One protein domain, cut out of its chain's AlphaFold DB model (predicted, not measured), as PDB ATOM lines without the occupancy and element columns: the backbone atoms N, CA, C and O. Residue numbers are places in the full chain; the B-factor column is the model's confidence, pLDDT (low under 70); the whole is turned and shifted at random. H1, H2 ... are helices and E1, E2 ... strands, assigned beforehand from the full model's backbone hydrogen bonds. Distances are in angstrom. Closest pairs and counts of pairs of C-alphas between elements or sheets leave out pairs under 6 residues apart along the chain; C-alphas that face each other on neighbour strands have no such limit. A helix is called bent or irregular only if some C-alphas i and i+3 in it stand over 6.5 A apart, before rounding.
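Overview. This is residues 57 to 214 of the 223 residues of an uncharacterized protein of Rhizophagus irregularis (strain DAOM 197198w) (UniProt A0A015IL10). A strongly twisted sheet of five strands runs through this domain, with the long strands E4 and E6 side by side, the long helix H3 over one face and H1 over the other, making three layers. H4 packs on H3, H2 sits out beyond the E2 edge of the sheet, and the small strand E3 lies past the ends of E1 and E2, where its residues 98 to 99 pair with residues 65 to 66. The printed part has 158 residues, with five named helices and six named strands in the order E1 H1 E2 E3 H2 H3 E4 E5 H4 E6 H5, a mixed class of helices and strands. The sheet, E2 E1 E4 E6 E5, is mixed; the whole is compact, with a radius of gyration of the C-alphas of 16.1 A and spans of 50 by 37 by 30 A.

Arrangement. Start at E4, residues 151 to 162, and E6, residues 199 to 209, which are parallel at 21 degrees; N 156 and O 202 are 2.8 A apart. E1, residues 59 to 62, is parallel to E4, with N 62 and O 157 at 2.8 A. E2, residues 87 to 89, is an edge strand parallel to E1, with N 61 and O 87 at 2.8 A. At the other edge E5, residues 171 to 174, is antiparallel to E6, with N 205 and O 173 at 2.9 A. H1, residues 70 to 83, is on the sheet at a height of 8.6 A and runs along the strands, at 17 degrees to E1 on the local plane; E1, H1 and E2 form a strand-helix-strand unit, two parallel neighbour strands with a helix between, its crossover right-handed. H3, residues 127 to 147, is on the sheet at a height of 8.9 A. H4, residues 183 to 192, touches H3, the closest C-alphas being those of Leu 134 and Leu 191, 5.6 A; H4 is irregular, C-alphas 187 and 190 being 7.1 A apart. H2, residues 112 to 118, and H1 are near each other, with 7 pairs of C-alphas within 10 A. H5, residues 210 to 213, is close to H1 but not clearly touching, at 7.2 A between the C-alphas of Thr 76 and Leu 213. E3, residues 97 to 99, pairs with no named strand. H2 has every O i to N i+4 pair within hydrogen-bond range, H1 8 of 10, H3 15 of 17 and H4 1 of 6, with 5 of 7 O i to N i+3 pairs; H5 is too short for an i+4 pair.

Along the chain. Find C-alpha 59 at (361.822, 399.947, 396.827), where E1 begins. H3 runs 31.0 A from C-alpha 127 at (349.551, 396.639, 389.279). E4 is 33.2 A long, E6 31.7 A and H1 21.1 A. H5 ends at C-alpha 213, (348.441, 414.652, 405.426).

Size, cuts and confidence. The two C-alphas farthest apart are those of Asn 146 and Arg 165, at 51.4 A. The printed part has no cut, and its one long link is E3 to H2, 12 residues. The mean pLDDT of the printed part is 79.6; look for values under 70 at residues 65 to 74, 145 to 149, 160 to 170, 177 to 181 and 210 to 214.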
ATOM      1  N   ILE A  57     368.448 397.821 393.218       87.75
ATOM      2  CA  ILE A  57     367.498 397.483 394.279       87.75
ATOM      3  C   ILE A  57     366.258 398.361 394.120       87.75
ATOM      4  O   ILE A  57     366.348 399.592 394.177       87.75
ATOM      5  N   CYS A  58     365.094 397.729 393.985       90.81
ATOM      6  CA  CYS A  58     363.813 398.423 393.919       90.81
ATOM      7  C   CYS A  58     363.161 398.516 395.306       90.81
ATOM      8  O   CYS A  58     363.083 397.535 396.047       90.81
ATOM      9  N   LYS A  59     362.663 399.709 395.648       93.38
ATOM     10  CA  LYS A  59     361.822 399.947 396.827       93.38
ATOM     11  C   LYS A  59     360.421 400.289 396.346       93.38
ATOM     12  O   LYS A  59     360.236 401.288 395.656       93.38
ATOM     13  N   ILE A  60     359.459 399.456 396.706       93.31
ATOM     14  CA  ILE A  60     358.084 399.535 396.226       93.31
ATOM     15  C   ILE A  60     357.218 400.196 397.298       93.31
ATOM     16  O   ILE A  60     357.439 399.994 398.497       93.31
ATOM     17  N   PHE A  61     356.254 400.996 396.861       91.69
ATOM     18  CA  PHE A  61     355.165 401.524 397.663       91.69
ATOM     19  C   PHE A  61     353.828 401.160 397.002       91.69
ATOM     20  O   PHE A  61     353.620 401.467 395.829       91.69
ATOM     21  N   ILE A  62     352.950 400.475 397.739       87.44
ATOM     22  CA  ILE A  62     351.641 400.000 397.269       87.44
ATOM     23  C   ILE A  62     350.539 400.657 398.098       87.44
ATOM     24  O   ILE A  62     350.562 400.619 399.333       87.44
ATOM     25  N   CYS A  63     349.542 401.218 397.422       78.75
ATOM     26  CA  CYS A  63     348.348 401.752 398.063       78.75
ATOM     27  C   CYS A  63     347.216 400.715 398.044       78.75
ATOM     28  O   CYS A  63     346.499 400.598 397.056       78.75
ATOM     29  N   LEU A  64     347.015 399.993 399.151       73.56
ATOM     30  CA  LEU A  64     345.989 398.944 399.208       73.56
ATOM     31  C   LEU A  64     344.558 399.490 399.128       73.56
ATOM     32  O   LEU A  64     343.727 398.945 398.406       73.56
ATOM     33  N   TYR A  65     344.260 400.553 399.873       66.25
ATOM     34  CA  TYR A  65     342.908 401.088 399.963       66.25
ATOM     35  C   TYR A  65     342.924 402.542 400.426       66.25
ATOM     36  O   TYR A  65     343.601 402.880 401.403       66.25
ATOM     37  N   TYR A  66     342.141 403.389 399.760       63.84
ATOM     38  CA  TYR A  66     341.903 404.752 400.203       63.84
ATOM     39  C   TYR A  66     340.452 405.172 400.002       63.84
ATOM     40  O   TYR A  66     339.882 405.006 398.930       63.84
ATOM     41  N   TRP A  67     339.867 405.748 401.051       56.06
ATOM     42  CA  TRP A  67     338.443 406.068 401.106       56.06
ATOM     43  C   TRP A  67     338.109 407.521 400.729       56.06
ATOM     44  O   TRP A  67     336.928 407.834 400.586       56.06
ATOM     45  N   ARG A  68     339.095 408.431 400.596       59.28
ATOM     46  CA  ARG A  68     338.797 409.832 400.222       59.28
ATOM     47  C   ARG A  68     338.612 409.995 398.713       59.28
ATOM     48  O   ARG A  68     338.898 409.102 397.918       59.28
ATOM     49  N   THR A  69     338.138 411.187 398.356       55.59
ATOM     50  CA  THR A  69     337.838 411.619 396.991       55.59
ATOM     51  C   THR A  69     339.021 411.416 396.034       55.59
ATOM     52  O   THR A  69     340.189 411.538 396.412       55.59
ATOM     53  N   ARG A  70     338.686 411.124 394.770       58.16
ATOM     54  CA  ARG A  70     339.607 410.806 393.665       58.16
ATOM     55  C   ARG A  70     340.883 411.651 393.589       58.16
ATOM     56  O   ARG A  70     341.944 411.103 393.344       58.16
ATOM     57  N   ASN A  71     340.783 412.967 393.767       59.91
ATOM     58  CA  ASN A  71     341.872 413.880 393.395       59.91
ATOM     59  C   ASN A  71     342.869 414.130 394.539       59.91
ATOM     60  O   ASN A  71     344.034 414.436 394.300       59.91
ATOM     61  N   GLU A  72     342.428 414.027 395.795       63.22
ATOM     62  CA  GLU A  72     343.289 414.275 396.963       63.22
ATOM     63  C   GLU A  72     344.229 413.096 397.242       63.22
ATOM     64  O   GLU A  72     345.339 413.264 397.756       63.22
ATOM     65  N   SER A  73     343.780 411.898 396.883       64.56
ATOM     66  CA  SER A  73     344.449 410.631 397.145       64.56
ATOM     67  C   SER A  73     345.739 410.472 396.339       64.56
ATOM     68  O   SER A  73     346.802 410.211 396.899       64.56
ATOM     69  N   GLU A  74     345.677 410.709 395.034       67.81
ATOM     70  CA  GLU A  74     346.786 410.510 394.094       67.81
ATOM     71  C   GLU A  74     347.957 411.422 394.388       67.81
ATOM     72  O   GLU A  74     349.107 410.983 394.438       67.81
ATOM     73  N   PHE A  75     347.647 412.690 394.644       73.69
ATOM     74  CA  PHE A  75     348.644 413.680 394.991       73.69
ATOM     75  C   PHE A  75     349.338 413.312 396.306       73.69
ATOM     76  O   PHE A  75     350.560 413.380 396.408       73.69
ATOM     77  N   THR A  76     348.572 412.848 397.295       77.88
ATOM     78  CA  THR A  76     349.104 412.426 398.593       77.88
ATOM     79  C   THR A  76     350.049 411.231 398.461       77.88
ATOM     80  O   THR A  76     351.159 411.251 398.997       77.88
ATOM     81  N   PHE A  77     349.648 410.191 397.726       82.75
ATOM     82  CA  PHE A  77     350.483 409.001 397.551       82.75
ATOM     83  C   PHE A  77     351.726 409.278 396.715       82.75
ATOM     84  O   PHE A  77     352.792 408.755 397.036       82.75
ATOM     85  N   SER A  78     351.618 410.135 395.703       88.06
ATOM     86  CA  SER A  78     352.756 410.538 394.876       88.06
ATOM     87  C   SER A  78     353.772 411.349 395.679       88.06
ATOM     88  O   SER A  78     354.957 411.024 395.667       88.06
ATOM     89  N   GLN A  79     353.318 412.318 396.480       85.44
ATOM     90  CA  GLN A  79     354.184 413.056 397.407       85.44
ATOM     91  C   GLN A  79     354.902 412.134 398.390       85.44
ATOM     92  O   GLN A  79     356.087 412.311 398.677       85.44
ATOM     93  N   LEU A  80     354.182 411.153 398.928       85.06
ATOM     94  CA  LEU A  80     354.763 410.214 399.869       85.06
ATOM     95  C   LEU A  80     355.787 409.301 399.192       85.06
ATOM     96  O   LEU A  80     356.878 409.108 399.726       85.06
ATOM     97  N   ALA A  81     355.466 408.774 398.010       90.25
ATOM     98  CA  ALA A  81     356.387 407.976 397.212       90.25
ATOM     99  C   ALA A  81     357.682 408.747 396.920       90.25
ATOM    100  O   ALA A  81     358.773 408.199 397.091       90.25
ATOM    101  N   GLU A  82     357.563 410.031 396.573       90.50
ATOM    102  CA  GLU A  82     358.697 410.921 396.323       90.50
ATOM    103  C   GLU A  82     359.564 411.097 397.573       90.50
ATOM    104  O   GLU A  82     360.759 410.796 397.544       90.50
ATOM    105  N   LYS A  83     358.963 411.507 398.699       87.75
ATOM    106  CA  LYS A  83     359.680 411.723 399.969       87.75
ATOM    107  C   LYS A  83     360.369 410.459 400.476       87.75
ATOM    108  O   LYS A  83     361.431 410.536 401.089       87.75
ATOM    109  N   LEU A  84     359.778 409.293 400.224       87.88
ATOM    110  CA  LEU A  84     360.336 408.003 400.621       87.88
ATOM    111  C   LEU A  84     361.297 407.412 399.583       87.88
ATOM    112  O   LEU A  84     361.906 406.374 399.861       87.88
ATOM    113  N   ASN A  85     361.451 408.052 398.417       91.38
ATOM    114  CA  ASN A  85     362.233 407.561 397.282       91.38
ATOM    115  C   ASN A  85     361.841 406.115 396.924       91.38
ATOM    116  O   ASN A  85     362.675 405.201 396.876       91.38
ATOM    117  N   ARG A  86     360.535 405.904 396.749       93.75
ATOM    118  CA  ARG A  86     359.920 404.621 396.402       93.75
ATOM    119  C   ARG A  86     359.159 404.735 395.089       93.75
ATOM    120  O   ARG A  86     358.632 405.785 394.742       93.75
ATOM    121  N   ILE A  87     359.093 403.618 394.384       95.19
ATOM    122  CA  ILE A  87     358.260 403.444 393.196       95.19
ATOM    123  C   ILE A  87     356.819 403.342 393.677       95.19
ATOM    124  O   ILE A  87     356.546 402.530 394.564       95.19
ATOM    125  N   LEU A  88     355.913 404.122 393.099       93.81
ATOM    126  CA  LEU A  88     354.493 404.010 393.401       93.81
ATOM    127  C   LEU A  88     353.849 403.007 392.443       93.81
ATOM    128  O   LEU A  88     353.802 403.238 391.234       93.81
ATOM    129  N   VAL A  89     353.335 401.907 392.991       93.38
ATOM    130  CA  VAL A  89     352.410 401.035 392.265       93.38
ATOM    131  C   VAL A  89     351.037 401.688 392.330       93.38
ATOM    132  O   VAL A  89     350.450 401.817 393.406       93.38
ATOM    133  N   LEU A  90     350.575 402.157 391.177       91.94
ATOM    134  CA  LEU A  90     349.299 402.828 391.009       91.94
ATOM    135  C   LEU A  90     348.167 401.827 391.265       91.94
ATOM    136  O   LEU A  90     348.146 400.773 390.626       91.94
ATOM    137  N   PRO A  91     347.241 402.139 392.184       88.75
ATOM    138  CA  PRO A  91     346.110 401.274 392.467       88.75
ATOM    139  C   PRO A  91     345.076 401.329 391.340       88.75
ATOM    140  O   PRO A  91     345.022 402.283 390.565       88.75
ATOM    141  N   ASN A  92     344.187 400.345 391.309       90.62
ATOM    142  CA  ASN A  92     343.034 400.365 390.418       90.62
ATOM    143  C   ASN A  92     341.949 401.360 390.868       90.62
ATOM    144  O   ASN A  92     341.958 401.916 391.971       90.62
ATOM    145  N   VAL A  93     340.959 401.572 390.008       87.81
ATOM    146  CA  VAL A  93     339.920 402.590 390.140       87.81
ATOM    147  C   VAL A  93     338.543 401.952 389.994       87.81
ATOM    148  O   VAL A  93     338.311 401.129 389.113       87.81
ATOM    149  N   GLY A  94     337.615 402.317 390.871       85.31
ATOM    150  CA  GLY A  94     336.266 401.751 390.901       85.31
ATOM    151  C   GLY A  94     335.393 402.498 391.898       85.31
ATOM    152  O   GLY A  94     335.907 403.060 392.859       85.31
ATOM    153  N   SER A  95     334.083 402.574 391.649       80.56
ATOM    154  CA  SER A  95     333.118 403.209 392.567       80.56
ATOM    155  C   SER A  95     333.526 404.613 393.055       80.56
ATOM    156  O   SER A  95     333.308 404.973 394.208       80.56
ATOM    157  N   SER A  96     334.124 405.423 392.169       76.00
ATOM    158  CA  SER A  96     334.671 406.766 392.467       76.00
ATOM    159  C   SER A  96     335.820 406.810 393.487       76.00
ATOM    160  O   SER A  96     336.118 407.866 394.043       76.00
ATOM    161  N   GLN A  97     336.484 405.681 393.714       78.50
ATOM    162  CA  GLN A  97     337.595 405.511 394.646       78.50
ATOM    163  C   GLN A  97     338.816 404.928 393.929       78.50
ATOM    164  O   GLN A  97     338.712 404.386 392.824       78.50
ATOM    165  N   ILE A  98     339.975 405.033 394.582       81.88
ATOM    166  CA  ILE A  98     341.207 404.363 394.164       81.88
ATOM    167  C   ILE A  98     341.609 403.328 395.217       81.88
ATOM    168  O   ILE A  98     341.498 403.560 396.422       81.88
ATOM    169  N   GLY A  99     342.059 402.164 394.775       82.38
ATOM    170  CA  GLY A  99     342.369 401.040 395.645       82.38
ATOM    171  C   GLY A  99     342.673 399.778 394.852       82.38
ATOM    172  O   GLY A  99     342.145 399.563 393.763       82.38
ATOM    173  N   THR A 100     343.515 398.920 395.415       83.75
ATOM    174  CA  THR A 100     344.005 397.720 394.725       83.75
ATOM    175  C   THR A 100     342.927 396.677 394.439       83.75
ATOM    176  O   THR A 100     343.071 395.851 393.534       83.75
ATOM    177  N   CYS A 101     341.824 396.718 395.186       83.75
ATOM    178  CA  CYS A 101     340.682 395.832 394.966       83.75
ATOM    179  C   CYS A 101     339.768 396.248 393.814       83.75
ATOM    180  O   CYS A 101     338.832 395.519 393.505       83.75
ATOM    181  N   ASN A 102     339.987 397.416 393.216       87.19
ATOM    182  CA  ASN A 102     339.105 397.901 392.169       87.19
ATOM    183  C   ASN A 102     339.394 397.234 390.815       87.19
ATOM    184  O   ASN A 102     340.453 396.642 390.595       87.19
ATOM    185  N   GLU A 103     338.443 397.361 389.893       87.88
ATOM    186  CA  GLU A 103     338.430 396.614 388.631       87.88
ATOM    187  C   GLU A 103     339.223 397.288 387.507       87.88
ATOM    188  O   GLU A 103     339.896 396.608 386.734       87.88
ATOM    189  N   PHE A 104     339.154 398.617 387.398       91.12
ATOM    190  CA  PHE A 104     339.718 399.326 386.251       91.12
ATOM    191  C   PHE A 104     341.148 399.780 386.530       91.12
ATOM    192  O   PHE A 104     341.420 400.281 387.622       91.12
ATOM    193  N   PRO A 105     342.069 399.664 385.562       91.56
ATOM    194  CA  PRO A 105     343.425 400.147 385.751       91.56
ATOM    195  C   PRO A 105     343.436 401.674 385.908       91.56
ATOM    196  O   PRO A 105     342.534 402.379 385.450       91.56
ATOM    197  N   PHE A 106     344.457 402.192 386.588       90.50
ATOM    198  CA  PHE A 106     344.571 403.618 386.901       90.50
ATOM    199  C   PHE A 106     344.505 404.524 385.662       90.50
ATOM    200  O   PHE A 106     343.803 405.538 385.653       90.50
ATOM    201  N   ASP A 107     345.189 404.127 384.591       91.50
ATOM    202  CA  ASP A 107     345.255 404.847 383.316       91.50
ATOM    203  C   ASP A 107     343.933 404.891 382.545       91.50
ATOM    204  O   ASP A 107     343.788 405.703 381.632       91.50
ATOM    205  N   PHE A 108     342.941 404.086 382.933       91.00
ATOM    206  CA  PHE A 108     341.600 404.175 382.362       91.00
ATOM    207  C   PHE A 108     340.928 405.514 382.697       91.00
ATOM    208  O   PHE A 108     340.165 406.047 381.894       91.00
ATOM    209  N   TYR A 109     341.200 406.065 383.886       87.38
ATOM    210  CA  TYR A 109     340.575 407.302 384.362       87.38
ATOM    211  C   TYR A 109     341.543 408.472 384.508       87.38
ATOM    212  O   TYR A 109     341.099 409.621 384.481       87.38
ATOM    213  N   TYR A 110     342.839 408.202 384.663       87.19
ATOM    214  CA  TYR A 110     343.824 409.216 385.012       87.19
ATOM    215  C   TYR A 110     344.961 409.292 384.015       87.19
ATOM    216  O   TYR A 110     345.465 408.298 383.498       87.19
ATOM    217  N   ASN A 111     345.418 410.518 383.781       89.69
ATOM    218  CA  ASN A 111     346.526 410.761 382.882       89.69
ATOM    219  C   ASN A 111     347.858 410.568 383.621       89.69
ATOM    220  O   ASN A 111     348.374 411.496 384.245       89.69
ATOM    221  N   ILE A 112     348.444 409.375 383.488       91.12
ATOM    222  CA  ILE A 112     349.760 409.056 384.065       91.12
ATOM    223  C   ILE A 112     350.843 410.016 383.553       91.12
ATOM    224  O   ILE A 112     351.746 410.371 384.303       91.12
ATOM    225  N   THR A 113     350.746 410.506 382.312       92.88
ATOM    226  CA  THR A 113     351.726 411.466 381.772       92.88
ATOM    227  C   THR A 113     351.663 412.802 382.509       92.88
ATOM    228  O   THR A 113     352.697 413.418 382.756       92.88
ATOM    229  N   LEU A 114     350.465 413.265 382.868       90.88
ATOM    230  CA  LEU A 114     350.299 414.483 383.659       90.88
ATOM    231  C   LEU A 114     350.801 414.272 385.092       90.88
ATOM    232  O   LEU A 114     351.586 415.082 385.575       90.88
ATOM    233  N   LEU A 115     350.450 413.145 385.715       90.44
ATOM    234  CA  LEU A 115     350.932 412.791 387.050       90.44
ATOM    235  C   LEU A 115     352.469 412.702 387.101       90.44
ATOM    236  O   LEU A 115     353.101 413.240 388.008       90.44
ATOM    237  N   GLN A 116     353.084 412.102 386.079       93.88
ATOM    238  CA  GLN A 116     354.537 412.015 385.937       93.88
ATOM    239  C   GLN A 116     355.198 413.388 385.774       93.88
ATOM    240  O   GLN A 116     356.314 413.575 386.253       93.88
ATOM    241  N   LYS A 117     354.534 414.354 385.123       93.56
ATOM    242  CA  LYS A 117     355.030 415.739 385.022       93.56
ATOM    243  C   LYS A 117     354.983 416.468 386.362       93.56
ATOM    244  O   LYS A 117     355.880 417.256 386.637       93.56
ATOM    245  N   GLU A 118     353.955 416.223 387.172       90.88
ATOM    246  CA  GLU A 118     353.832 416.825 388.505       90.88
ATOM    247  C   GLU A 118     354.836 416.236 389.503       90.88
ATOM    248  O   GLU A 118     355.381 416.966 390.330       90.88
ATOM    249  N   PHE A 119     355.123 414.939 389.385       92.88
ATOM    250  CA  PHE A 119     356.045 414.201 390.248       92.88
ATOM    251  C   PHE A 119     357.166 413.542 389.431       92.88
ATOM    252  O   PHE A 119     357.222 412.314 389.322       92.88
ATOM    253  N   PRO A 120     358.087 414.329 388.848       93.81
ATOM    254  CA  PRO A 120     359.091 413.823 387.909       93.81
ATOM    255  C   PRO A 120     360.084 412.838 388.536       93.81
ATOM    256  O   PRO A 120     360.687 412.044 387.820       93.81
ATOM    257  N   ASN A 121     360.251 412.864 389.861       93.06
ATOM    258  CA  ASN A 121     361.173 411.971 390.567       93.06
ATOM    259  C   ASN A 121     360.522 410.654 391.010       93.06
ATOM    260  O   ASN A 121     361.212 409.763 391.512       93.06
ATOM    261  N   VAL A 122     359.202 410.526 390.861       94.06
ATOM    262  CA  VAL A 122     358.469 409.313 391.218       94.06
ATOM    263  C   VAL A 122     358.374 408.428 389.992       94.06
ATOM    264  O   VAL A 122     357.932 408.863 388.934       94.06
ATOM    265  N   LEU A 123     358.765 407.165 390.144       95.50
ATOM    266  CA  LEU A 123     358.482 406.157 389.134       95.50
ATOM    267  C   LEU A 123     357.109 405.553 389.413       95.50
ATOM    268  O   LEU A 123     356.901 404.961 390.476       95.50
ATOM    269  N   PHE A 124     356.204 405.674 388.450       94.94
ATOM    270  CA  PHE A 124     354.881 405.065 388.508       94.94
ATOM    271  C   PHE A 124     354.869 403.725 387.771       94.94
ATOM    272  O   PHE A 124     355.452 403.589 386.692       94.94
ATOM    273  N   LYS A 125     354.217 402.724 388.362       95.12
ATOM    274  CA  LYS A 125     354.032 401.385 387.784       95.12
ATOM    275  C   LYS A 125     352.593 400.938 387.962       95.12
ATOM    276  O   LYS A 125     351.982 401.257 388.975       95.12
ATOM    277  N   SER A 126     352.054 400.202 387.001       93.38
ATOM    278  CA  SER A 126     350.733 399.590 387.149       93.38
ATOM    279  C   SER A 126     350.784 398.379 388.087       93.38
ATOM    280  O   SER A 126     351.853 397.823 388.359       93.38
ATOM    281  N   GLU A 127     349.625 397.912 388.551       90.25
ATOM    282  CA  GLU A 127     349.551 396.639 389.279       90.25
ATOM    283  C   GLU A 127     350.028 395.457 388.429       90.25
ATOM    284  O   GLU A 127     350.667 394.543 388.948       90.25
ATOM    285  N   ASN A 128     349.778 395.499 387.117       91.44
ATOM    286  CA  ASN A 128     350.243 394.473 386.189       91.44
ATOM    287  C   ASN A 128     351.770 394.445 386.114       91.44
ATOM    288  O   ASN A 128     352.353 393.370 386.233       91.44
ATOM    289  N   ASP A 129     352.425 395.606 385.999       94.31
ATOM    290  CA  ASP A 129     353.890 395.695 386.034       94.31
ATOM    291  C   ASP A 129     354.445 395.082 387.322       94.31
ATOM    292  O   ASP A 129     355.422 394.332 387.299       94.31
ATOM    293  N   PHE A 130     353.795 395.366 388.452       92.81
ATOM    294  CA  PHE A 130     354.198 394.821 389.736       92.81
ATOM    295  C   PHE A 130     354.030 393.293 389.801       92.81
ATOM    296  O   PHE A 130     354.934 392.595 390.260       92.81
ATOM    297  N   ILE A 131     352.928 392.748 389.278       91.69
ATOM    298  CA  ILE A 131     352.719 391.296 389.153       91.69
ATOM    299  C   ILE A 131     353.797 390.661 388.270       91.69
ATOM    300  O   ILE A 131     354.327 389.605 388.623       91.69
ATOM    301  N   PHE A 132     354.137 391.285 387.139       93.38
ATOM    302  CA  PHE A 132     355.198 390.798 386.258       93.38
ATOM    303  C   PHE A 132     356.550 390.770 386.968       93.38
ATOM    304  O   PHE A 132     357.219 389.740 386.925       93.38
ATOM    305  N   LEU A 133     356.898 391.828 387.710       93.25
ATOM    306  CA  LEU A 133     358.110 391.852 388.530       93.25
ATOM    307  C   LEU A 133     358.148 390.677 389.513       93.25
ATOM    308  O   LEU A 133     359.176 390.013 389.628       93.25
ATOM    309  N   LEU A 134     357.056 390.414 390.238       91.25
ATOM    310  CA  LEU A 134     357.021 389.310 391.200       91.25
ATOM    311  C   LEU A 134     357.190 387.947 390.510       91.25
ATOM    312  O   LEU A 134     357.950 387.112 390.997       91.25
ATOM    313  N   LYS A 135     356.544 387.740 389.354       91.69
ATOM    314  CA  LYS A 135     356.670 386.508 388.557       91.69
ATOM    315  C   LYS A 135     358.092 386.287 388.043       91.69
ATOM    316  O   LYS A 135     358.622 385.194 388.212       91.69
ATOM    317  N   GLU A 136     358.714 387.303 387.445       91.69
ATOM    318  CA  GLU A 136     360.093 387.205 386.943       91.69
ATOM    319  C   GLU A 136     361.077 386.953 388.097       91.69
ATOM    320  O   GLU A 136     361.957 386.099 387.992       91.69
ATOM    321  N   ARG A 137     360.883 387.608 389.251       89.56
ATOM    322  CA  ARG A 137     361.695 387.348 390.450       89.56
ATOM    323  C   ARG A 137     361.547 385.911 390.961       89.56
ATOM    324  O   ARG A 137     362.549 385.318 391.355       89.56
ATOM    325  N   ASP A 138     360.339 385.347 390.967       86.69
ATOM    326  CA  ASP A 138     360.107 383.948 391.364       86.69
ATOM    327  C   ASP A 138     360.743 382.952 390.373       86.69
ATOM    328  O   ASP A 138     361.283 381.924 390.780       86.69
ATOM    329  N   GLN A 139     360.764 383.271 389.077       87.69
ATOM    330  CA  GLN A 139     361.468 382.467 388.072       87.69
ATOM    331  C   GLN A 139     362.987 382.486 388.278       87.69
ATOM    332  O   GLN A 139     363.603 381.421 388.323       87.69
ATOM    333  N   ILE A 140     363.580 383.667 388.484       86.56
ATOM    334  CA  ILE A 140     365.015 383.804 388.795       86.56
ATOM    335  C   ILE A 140     365.357 383.005 390.054       86.56
ATOM    336  O   ILE A 140     366.350 382.283 390.093       86.56
ATOM    337  N   LYS A 141     364.497 383.058 391.075       81.75
ATOM    338  CA  LYS A 141     364.655 382.250 392.284       81.75
ATOM    339  C   LYS A 141     364.662 380.752 392.004       81.75
ATOM    340  O   LYS A 141     365.513 380.051 392.537       81.75
ATOM    341  N   LYS A 142     363.740 380.243 391.186       82.75
ATOM    342  CA  LYS A 142     363.700 378.815 390.833       82.75
ATOM    343  C   LYS A 142     364.994 378.357 390.161       82.75
ATOM    344  O   LYS A 142     365.442 377.252 390.436       82.75
ATOM    345  N   ILE A 143     365.609 379.218 389.352       81.56
ATOM    346  CA  ILE A 143     366.921 378.966 388.742       81.56
ATOM    347  C   ILE A 143     368.019 378.964 389.821       81.56
ATOM    348  O   ILE A 143     368.830 378.045 389.879       81.56
ATOM    349  N   MET A 144     367.998 379.942 390.732       75.50
ATOM    350  CA  MET A 144     368.983 380.087 391.814       75.50
ATOM    351  C   MET A 144     368.901 379.023 392.921       75.50
ATOM    352  O   MET A 144     369.915 378.727 393.552       75.50
ATOM    353  N   ASN A 145     367.720 378.460 393.197       66.31
ATOM    354  CA  ASN A 145     367.502 377.507 394.294       66.31
ATOM    355  C   ASN A 145     368.276 376.192 394.116       66.31
ATOM    356  O   ASN A 145     368.541 375.523 395.111       66.31
ATOM    357  N   ASN A 146     368.721 375.862 392.900       60.84
ATOM    358  CA  ASN A 146     369.660 374.757 392.678       60.84
ATOM    359  C   ASN A 146     371.002 374.962 393.415       60.84
ATOM    360  O   ASN A 146     371.708 373.991 393.671       60.84
ATOM    361  N   ASN A 147     371.311 376.200 393.822       60.72
ATOM    362  CA  ASN A 147     372.578 376.602 394.430       60.72
ATOM    363  C   ASN A 147     372.440 377.072 395.902       60.72
ATOM    364  O   ASN A 147     373.370 377.679 396.428       60.72
ATOM    365  N   ASN A 148     371.301 376.840 396.585       63.09
ATOM    366  CA  ASN A 148     371.031 377.291 397.973       63.09
ATOM    367  C   ASN A 148     371.241 378.808 398.223       63.09
ATOM    368  O   ASN A 148     371.567 379.233 399.335       63.09
ATOM    369  N   LYS A 149     371.068 379.644 397.193       67.69
ATOM    370  CA  LYS A 149     371.390 381.077 397.248       67.69
ATOM    371  C   LYS A 149     370.205 381.925 397.724       67.69
ATOM    372  O   LYS A 149     369.079 381.757 397.264       67.69
ATOM    373  N   ILE A 150     370.475 382.881 398.615       70.75
ATOM    374  CA  ILE A 150     369.471 383.812 399.157       70.75
ATOM    375  C   ILE A 150     369.312 385.014 398.219       70.75
ATOM    376  O   ILE A 150     370.291 385.680 397.874       70.75
ATOM    377  N   ILE A 151     368.071 385.338 397.849       74.56
ATOM    378  CA  ILE A 151     367.756 386.534 397.062       74.56
ATOM    379  C   ILE A 151     367.605 387.753 397.987       74.56
ATOM    380  O   ILE A 151     366.871 387.680 398.977       74.56
ATOM    381  N   PRO A 152     368.229 388.907 397.661       76.81
ATOM    382  CA  PRO A 152     368.019 390.153 398.388       76.81
ATOM    383  C   PRO A 152     366.533 390.515 398.510       76.81
ATOM    384  O   PRO A 152     365.796 390.457 397.512       76.81
ATOM    385  N   PRO A 153     366.085 390.934 399.706       78.88
ATOM    386  CA  PRO A 153     364.671 391.087 399.954       78.88
ATOM    387  C   PRO A 153     364.061 392.231 399.150       78.88
ATOM    388  O   PRO A 153     364.613 393.333 399.082       78.88
ATOM    389  N   LEU A 154     362.879 391.990 398.584       85.50
ATOM    390  CA  LEU A 154     362.095 393.049 397.953       85.50
ATOM    391  C   LEU A 154     361.441 393.890 399.053       85.50
ATOM    392  O   LEU A 154     360.643 393.375 399.833       85.50
ATOM    393  N   SER A 155     361.785 395.179 399.138       87.19
ATOM    394  CA  SER A 155     361.170 396.082 400.116       87.19
ATOM    395  C   SER A 155     359.839 396.599 399.589       87.19
ATOM    396  O   SER A 155     359.814 397.425 398.675       87.19
ATOM    397  N   ILE A 156     358.753 396.168 400.220       85.12
ATOM    398  CA  ILE A 156     357.396 396.628 399.950       85.12
ATOM    399  C   ILE A 156     356.921 397.434 401.149       85.12
ATOM    400  O   ILE A 156     356.859 396.941 402.272       85.12
ATOM    401  N   LEU A 157     356.589 398.691 400.894       83.50
ATOM    402  CA  LEU A 157     355.865 399.519 401.836       83.50
ATOM    403  C   LEU A 157     354.402 399.557 401.416       83.50
ATOM    404  O   LEU A 157     354.114 399.759 400.239       83.50
ATOM    405  N   HIS A 158     353.488 399.439 402.367       80.94
ATOM    406  CA  HIS A 158     352.095 399.782 402.129       80.94
ATOM    407  C   HIS A 158     351.609 400.782 403.171       80.94
ATOM    408  O   HIS A 158     352.014 400.746 404.335       80.94
ATOM    409  N   SER A 159     350.753 401.707 402.751       70.62
ATOM    410  CA  SER A 159     350.160 402.689 403.655       70.62
ATOM    411  C   SER A 159     348.799 402.217 404.137       70.62
ATOM    412  O   SER A 159     347.980 401.740 403.353       70.62
ATOM    413  N   SER A 160     348.532 402.418 405.421       67.75
ATOM    414  CA  SER A 160     347.198 402.337 406.001       67.75
ATOM    415  C   SER A 160     346.894 403.671 406.656       67.75
ATOM    416  O   SER A 160     347.583 404.090 407.584       67.75
ATOM    417  N   ILE A 161     345.884 404.361 406.141       63.31
ATOM    418  CA  ILE A 161     345.526 405.690 406.624       63.31
ATOM    419  C   ILE A 161     344.471 405.512 407.711       63.31
ATOM    420  O   ILE A 161     343.349 405.091 407.429       63.31
ATOM    421  N   LYS A 162     344.850 405.764 408.970       61.69
ATOM    422  CA  LYS A 162     343.940 405.663 410.120       61.69
ATOM    423  C   LYS A 162     343.280 407.021 410.366       61.69
ATOM    424  O   LYS A 162     343.962 408.033 410.479       61.69
ATOM    425  N   ILE A 163     341.952 407.014 410.501       51.78
ATOM    426  CA  ILE A 163     341.123 408.211 410.755       51.78
ATOM    427  C   ILE A 163     341.196 408.650 412.236       51.78
ATOM    428  O   ILE A 163     340.810 409.763 412.583       51.78
ATOM    429  N   ASN A 164     341.705 407.801 413.140       53.00
ATOM    430  CA  ASN A 164     341.676 408.103 414.572       53.00
ATOM    431  C   ASN A 164     342.545 409.314 414.953       53.00
ATOM    432  O   ASN A 164     343.757 409.327 414.731       53.00
ATOM    433  N   ARG A 165     341.904 410.273 415.636       48.25
ATOM    434  CA  ARG A 165     342.468 411.475 416.276       48.25
ATOM    435  C   ARG A 165     343.280 411.142 417.542       48.25
ATOM    436  O   ARG A 165     342.993 411.661 418.611       48.25
ATOM    437  N   SER A 166     344.227 410.209 417.458       54.69
ATOM    438  CA  SER A 166     345.232 410.031 418.522       54.69
ATOM    439  C   SER A 166     346.356 411.052 418.308       54.69
ATOM    440  O   SER A 166     346.727 411.289 417.156       54.69
ATOM    441  N   ASP A 167     346.933 411.593 419.381       57.03
ATOM    442  CA  ASP A 167     348.043 412.565 419.341       57.03
ATOM    443  C   ASP A 167     349.409 411.947 418.967       57.03
ATOM    444  O   ASP A 167     350.417 412.646 418.870       57.03
ATOM    445  N   GLU A 168     349.489 410.629 418.757       60.16
ATOM    446  CA  GLU A 168     350.759 409.963 418.416       60.16
ATOM    447  C   GLU A 168     351.238 410.336 416.994       60.16
ATOM    448  O   GLU A 168     350.435 410.602 416.104       60.16
ATOM    449  N   LYS A 169     352.545 410.335 416.738       66.06
ATOM    450  CA  LYS A 169     353.112 410.681 415.416       66.06
ATOM    451  C   LYS A 169     352.949 409.531 414.410       66.06
ATOM    452  O   LYS A 169     352.813 408.392 414.839       66.06
ATOM    453  N   THR A 170     353.005 409.797 413.096       68.88
ATOM    454  CA  THR A 170     353.178 408.750 412.058       68.88
ATOM    455  C   THR A 170     354.355 407.831 412.402       68.88
ATOM    456  O   THR A 170     355.431 408.303 412.772       68.88
ATOM    457  N   PHE A 171     354.164 406.519 412.246       73.06
ATOM    458  CA  PHE A 171     355.170 405.504 412.560       73.06
ATOM    459  C   PHE A 171     355.164 404.346 411.554       73.06
ATOM    460  O   PHE A 171     354.238 404.187 410.747       73.06
ATOM    461  N   TYR A 172     356.250 403.573 411.585       76.81
ATOM    462  CA  TYR A 172     356.496 402.422 410.726       76.81
ATOM    463  C   TYR A 172     356.590 401.171 411.579       76.81
ATOM    464  O   TYR A 172     357.391 401.146 412.510       76.81
ATOM    465  N   ASP A 173     355.874 400.130 411.169       74.75
ATOM    466  CA  ASP A 173     356.002 398.803 411.757       74.75
ATOM    467  C   ASP A 173     356.359 397.795 410.669       74.75
ATOM    468  O   ASP A 173     355.797 397.817 409.563       74.75
ATOM    469  N   ASP A 174     357.286 396.887 410.984       76.75
ATOM    470  CA  ASP A 174     357.389 395.646 410.226       76.75
ATOM    471  C   ASP A 174     356.042 394.927 410.376       76.75
ATOM    472  O   ASP A 174     355.538 394.737 411.483       76.75
ATOM    473  N   ALA A 175     355.414 394.618 409.245       70.62
ATOM    474  CA  ALA A 175     354.045 394.142 409.218       70.62
ATOM    475  C   ALA A 175     353.976 392.774 408.568       70.62
ATOM    476  O   ALA A 175     354.641 392.507 407.567       70.62
ATOM    477  N   GLU A 176     353.108 391.933 409.109       71.88
ATOM    478  CA  GLU A 176     352.703 390.721 408.422       71.88
ATOM    479  C   GLU A 176     351.684 391.091 407.335       71.88
ATOM    480  O   GLU A 176     350.714 391.815 407.606       71.88
ATOM    481  N   PRO A 177     351.895 390.649 406.086       69.25
ATOM    482  CA  PRO A 177     350.878 390.741 405.054       69.25
ATOM    483  C   PRO A 177     349.632 389.985 405.516       69.25
ATOM    484  O   PRO A 177     349.684 388.784 405.753       69.25
ATOM    485  N   ASN A 178     348.516 390.696 405.651       69.00
ATOM    486  CA  ASN A 178     347.232 390.092 405.971       69.00
ATOM    487  C   ASN A 178     346.360 390.107 404.709       69.00
ATOM    488  O   ASN A 178     345.680 391.099 404.435       69.00
ATOM    489  N   PHE A 179     346.452 389.034 403.919       69.56
ATOM    490  CA  PHE A 179     345.654 388.857 402.701       69.56
ATOM    491  C   PHE A 179     344.197 388.491 403.002       69.56
ATOM    492  O   PHE A 179     343.331 388.774 402.179       69.56
ATOM    493  N   ASP A 180     343.912 387.970 404.198       64.31
ATOM    494  CA  ASP A 180     342.564 387.565 404.611       64.31
ATOM    495  C   ASP A 180     341.618 388.765 404.785       64.31
ATOM    496  O   ASP A 180     340.411 388.648 404.584       64.31
ATOM    497  N   VAL A 181     342.146 389.946 405.132       65.94
ATOM    498  CA  VAL A 181     341.331 391.167 405.310       65.94
ATOM    499  C   VAL A 181     340.795 391.702 403.977       65.94
ATOM    500  O   VAL A 181     339.762 392.369 403.952       65.94
ATOM    501  N   TYR A 182     341.476 391.417 402.866       70.56
ATOM    502  CA  TYR A 182     341.109 391.901 401.539       70.56
ATOM    503  C   TYR A 182     341.374 390.798 400.505       70.56
ATOM    504  O   TYR A 182     342.437 390.762 399.895       70.56
ATOM    505  N   GLU A 183     340.396 389.926 400.253       74.88
ATOM    506  CA  GLU A 183     340.528 388.790 399.317       74.88
ATOM    507  C   GLU A 183     341.137 389.195 397.959       74.88
ATOM    508  O   GLU A 183     341.934 388.469 397.372       74.88
ATOM    509  N   CYS A 184     340.859 390.415 397.498       77.19
ATOM    510  CA  CYS A 184     341.379 390.978 396.255       77.19
ATOM    511  C   CYS A 184     342.924 391.027 396.155       77.19
ATOM    512  O   CYS A 184     343.465 390.983 395.048       77.19
ATOM    513  N   ILE A 185     343.654 391.158 397.275       80.31
ATOM    514  CA  ILE A 185     345.124 391.272 397.275       80.31
ATOM    515  C   ILE A 185     345.808 389.908 397.332       80.31
ATOM    516  O   ILE A 185     347.018 389.842 397.112       80.31
ATOM    517  N   SER A 186     345.051 388.822 397.531       82.75
ATOM    518  CA  SER A 186     345.546 387.439 397.422       82.75
ATOM    519  C   SER A 186     346.215 387.164 396.069       82.75
ATOM    520  O   SER A 186     347.134 386.350 395.974       82.75
ATOM    521  N   LYS A 187     345.859 387.936 395.027       84.44
ATOM    522  CA  LYS A 187     346.522 387.927 393.712       84.44
ATOM    523  C   LYS A 187     348.040 388.150 393.779       84.44
ATOM    524  O   LYS A 187     348.749 387.737 392.862       84.44
ATOM    525  N   PHE A 188     348.550 388.783 394.838       85.81
ATOM    526  CA  PHE A 188     349.986 388.934 395.065       85.81
ATOM    527  C   PHE A 188     350.582 387.857 395.976       85.81
ATOM    528  O   PHE A 188     351.783 387.616 395.895       85.81
ATOM    529  N   GLU A 189     349.789 387.216 396.835       82.75
ATOM    530  CA  GLU A 189     350.268 386.355 397.926       82.75
ATOM    531  C   GLU A 189     351.168 385.222 397.428       82.75
ATOM    532  O   GLU A 189     352.318 385.094 397.860       82.75
ATOM    533  N   SER A 190     350.676 384.447 396.459       82.56
ATOM    534  CA  SER A 190     351.423 383.323 395.880       82.56
ATOM    535  C   SER A 190     352.742 383.760 395.234       82.56
ATOM    536  O   SER A 190     353.718 383.015 395.255       82.56
ATOM    537  N   LEU A 191     352.789 384.987 394.711       84.06
ATOM    538  CA  LEU A 191     353.952 385.559 394.033       84.06
ATOM    539  C   LEU A 191     354.941 386.222 395.003       84.06
ATOM    540  O   LEU A 191     356.123 386.344 394.692       84.06
ATOM    541  N   MET A 192     354.480 386.654 396.180       81.75
ATOM    542  CA  MET A 192     355.339 387.204 397.231       81.75
ATOM    543  C   MET A 192     356.084 386.116 398.014       81.75
ATOM    544  O   MET A 192     357.061 386.439 398.682       81.75
ATOM    545  N   ASN A 193     355.645 384.853 397.922       78.12
ATOM    546  CA  ASN A 193     356.326 383.663 398.448       78.12
ATOM    547  C   ASN A 193     356.842 383.840 399.895       78.12
ATOM    548  O   ASN A 193     357.977 383.511 400.230       78.12
ATOM    549  N   LEU A 194     355.978 384.385 400.758       77.12
ATOM    550  CA  LEU A 194     356.317 384.865 402.107       77.12
ATOM    551  C   LEU A 194     356.807 383.785 403.077       77.12
ATOM    552  O   LEU A 194     357.404 384.105 404.101       77.12
ATOM    553  N   LYS A 195     356.515 382.518 402.775       77.19
ATOM    554  CA  LYS A 195     356.886 381.370 403.608       77.19
ATOM    555  C   LYS A 195     358.307 380.880 403.330       77.19
ATOM    556  O   LYS A 195     358.850 380.147 404.149       77.19
ATOM    557  N   ASP A 196     358.902 381.254 402.197       76.19
ATOM    558  CA  ASP A 196     360.240 380.799 401.838       76.19
ATOM    559  C   ASP A 196     361.316 381.749 402.400       76.19
ATOM    560  O   ASP A 196     361.387 382.912 401.990       76.19
ATOM    561  N   PRO A 197     362.204 381.275 403.293       73.12
ATOM    562  CA  PRO A 197     363.238 382.114 403.895       73.12
ATOM    563  C   PRO A 197     364.260 382.660 402.880       73.12
ATOM    564  O   PRO A 197     364.848 383.716 403.126       73.12
ATOM    565  N   ASN A 198     364.449 381.993 401.735       73.50
ATOM    566  CA  ASN A 198     365.372 382.390 400.668       73.50
ATOM    567  C   ASN A 198     364.762 383.425 399.708       73.50
ATOM    568  O   ASN A 198     365.493 384.080 398.963       73.50
ATOM    569  N   PHE A 199     363.435 383.598 399.728       72.31
ATOM    570  CA  PHE A 199     362.721 384.652 399.006       72.31
ATOM    571  C   PHE A 199     361.961 385.514 399.994       72.31
ATOM    572  O   PHE A 199     360.757 385.399 400.199       72.31
ATOM    573  N   ARG A 200     362.704 386.405 400.633       72.06
ATOM    574  CA  ARG A 200     362.132 387.253 401.660       72.06
ATOM    575  C   ARG A 200     361.573 388.522 401.031       72.06
ATOM    576  O   ARG A 200     362.308 389.327 400.472       72.06
ATOM    577  N   VAL A 201     360.277 388.758 401.154       81.19
ATOM    578  CA  VAL A 201     359.723 390.104 400.975       81.19
ATOM    579  C   VAL A 201     359.809 390.808 402.322       81.19
ATOM    580  O   VAL A 201     359.385 390.267 403.340       81.19
ATOM    581  N   ARG A 202     360.374 392.018 402.349       83.31
ATOM    582  CA  ARG A 202     360.299 392.864 403.541       83.31
ATOM    583  C   ARG A 202     359.079 393.757 403.409       83.31
ATOM    584  O   ARG A 202     359.109 394.717 402.639       83.31
ATOM    585  N   TYR A 203     358.035 393.409 404.148       80.19
ATOM    586  CA  TYR A 203     356.763 394.108 404.142       80.19
ATOM    587  C   TYR A 203     356.662 395.033 405.357       80.19
ATOM    588  O   TYR A 203     356.823 394.610 406.500       80.19
ATOM    589  N   THR A 204     356.442 396.316 405.103       82.25
ATOM    590  CA  THR A 204     356.363 397.343 406.145       82.25
ATOM    591  C   THR A 204     355.050 398.090 405.990       82.25
ATOM    592  O   THR A 204     354.696 398.518 404.885       82.25
ATOM    593  N   LYS A 205     354.338 398.283 407.098       79.44
ATOM    594  CA  LYS A 205     353.130 399.101 407.149       79.44
ATOM    595  C   LYS A 205     353.493 400.491 407.635       79.44
ATOM    596  O   LYS A 205     354.076 400.654 408.702       79.44
ATOM    597  N   MET A 206     353.120 401.499 406.859       79.19
ATOM    598  CA  MET A 206     353.139 402.887 407.305       79.19
ATOM    599  C   MET A 206     351.733 403.274 407.738       79.19
ATOM    600  O   MET A 206     350.803 403.266 406.926       79.19
ATOM    601  N   ILE A 207     351.577 403.611 409.013       75.56
ATOM    602  CA  ILE A 207     350.323 404.153 409.525       75.56
ATOM    603  C   ILE A 207     350.407 405.668 409.416       75.56
ATOM    604  O   ILE A 207     351.132 406.308 410.173       75.56
ATOM    605  N   ILE A 208     349.667 406.226 408.460       71.75
ATOM    606  CA  ILE A 208     349.633 407.671 408.230       71.75
ATOM    607  C   ILE A 208     348.384 408.226 408.900       71.75
ATOM    608  O   ILE A 208     347.276 407.726 408.669       71.75
ATOM    609  N   LYS A 209     348.554 409.256 409.724       70.19
ATOM    610  CA  LYS A 209     347.427 409.978 410.311       70.19
ATOM    611  C   LYS A 209     346.979 411.096 409.393       70.19
ATOM    612  O   LYS A 209     347.788 411.728 408.725       70.19
ATOM    613  N   GLU A 210     345.683 411.375 409.404       64.38
ATOM    614  CA  GLU A 210     345.108 412.454 408.602       64.38
ATOM    615  C   GLU A 210     345.763 413.816 408.875       64.38
ATOM    616  O   GLU A 210     345.987 414.572 407.935       64.38
ATOM    617  N   MET A 211     346.141 414.110 410.124       63.09
ATOM    618  CA  MET A 211     346.814 415.373 410.457       63.09
ATOM    619  C   MET A 211     348.181 415.520 409.780       63.09
ATOM    620  O   MET A 211     348.556 416.626 409.406       63.09
ATOM    621  N   ASP A 212     348.889 414.409 409.559       65.50
ATOM    622  CA  ASP A 212     350.185 414.398 408.871       65.50
ATOM    623  C   ASP A 212     350.031 414.562 407.346       65.50
ATOM    624  O   ASP A 212     351.004 414.835 406.642       65.50
ATOM    625  N   LEU A 213     348.803 414.415 406.827       62.91
ATOM    626  CA  LEU A 213     348.441 414.652 405.426       62.91
ATOM    627  C   LEU A 213     348.001 416.094 405.153       62.91
ATOM    628  O   LEU A 213     347.850 416.469 403.988       62.91
ATOM    629  N   ILE A 214     347.780 416.912 406.191       58.41
ATOM    630  CA  ILE A 214     347.395 418.315 406.021       58.41
ATOM    631  C   ILE A 214     348.591 419.062 405.418       58.41
ATOM    632  O   ILE A 214     349.542 419.432 406.101       58.41
TER     633      ILE A 214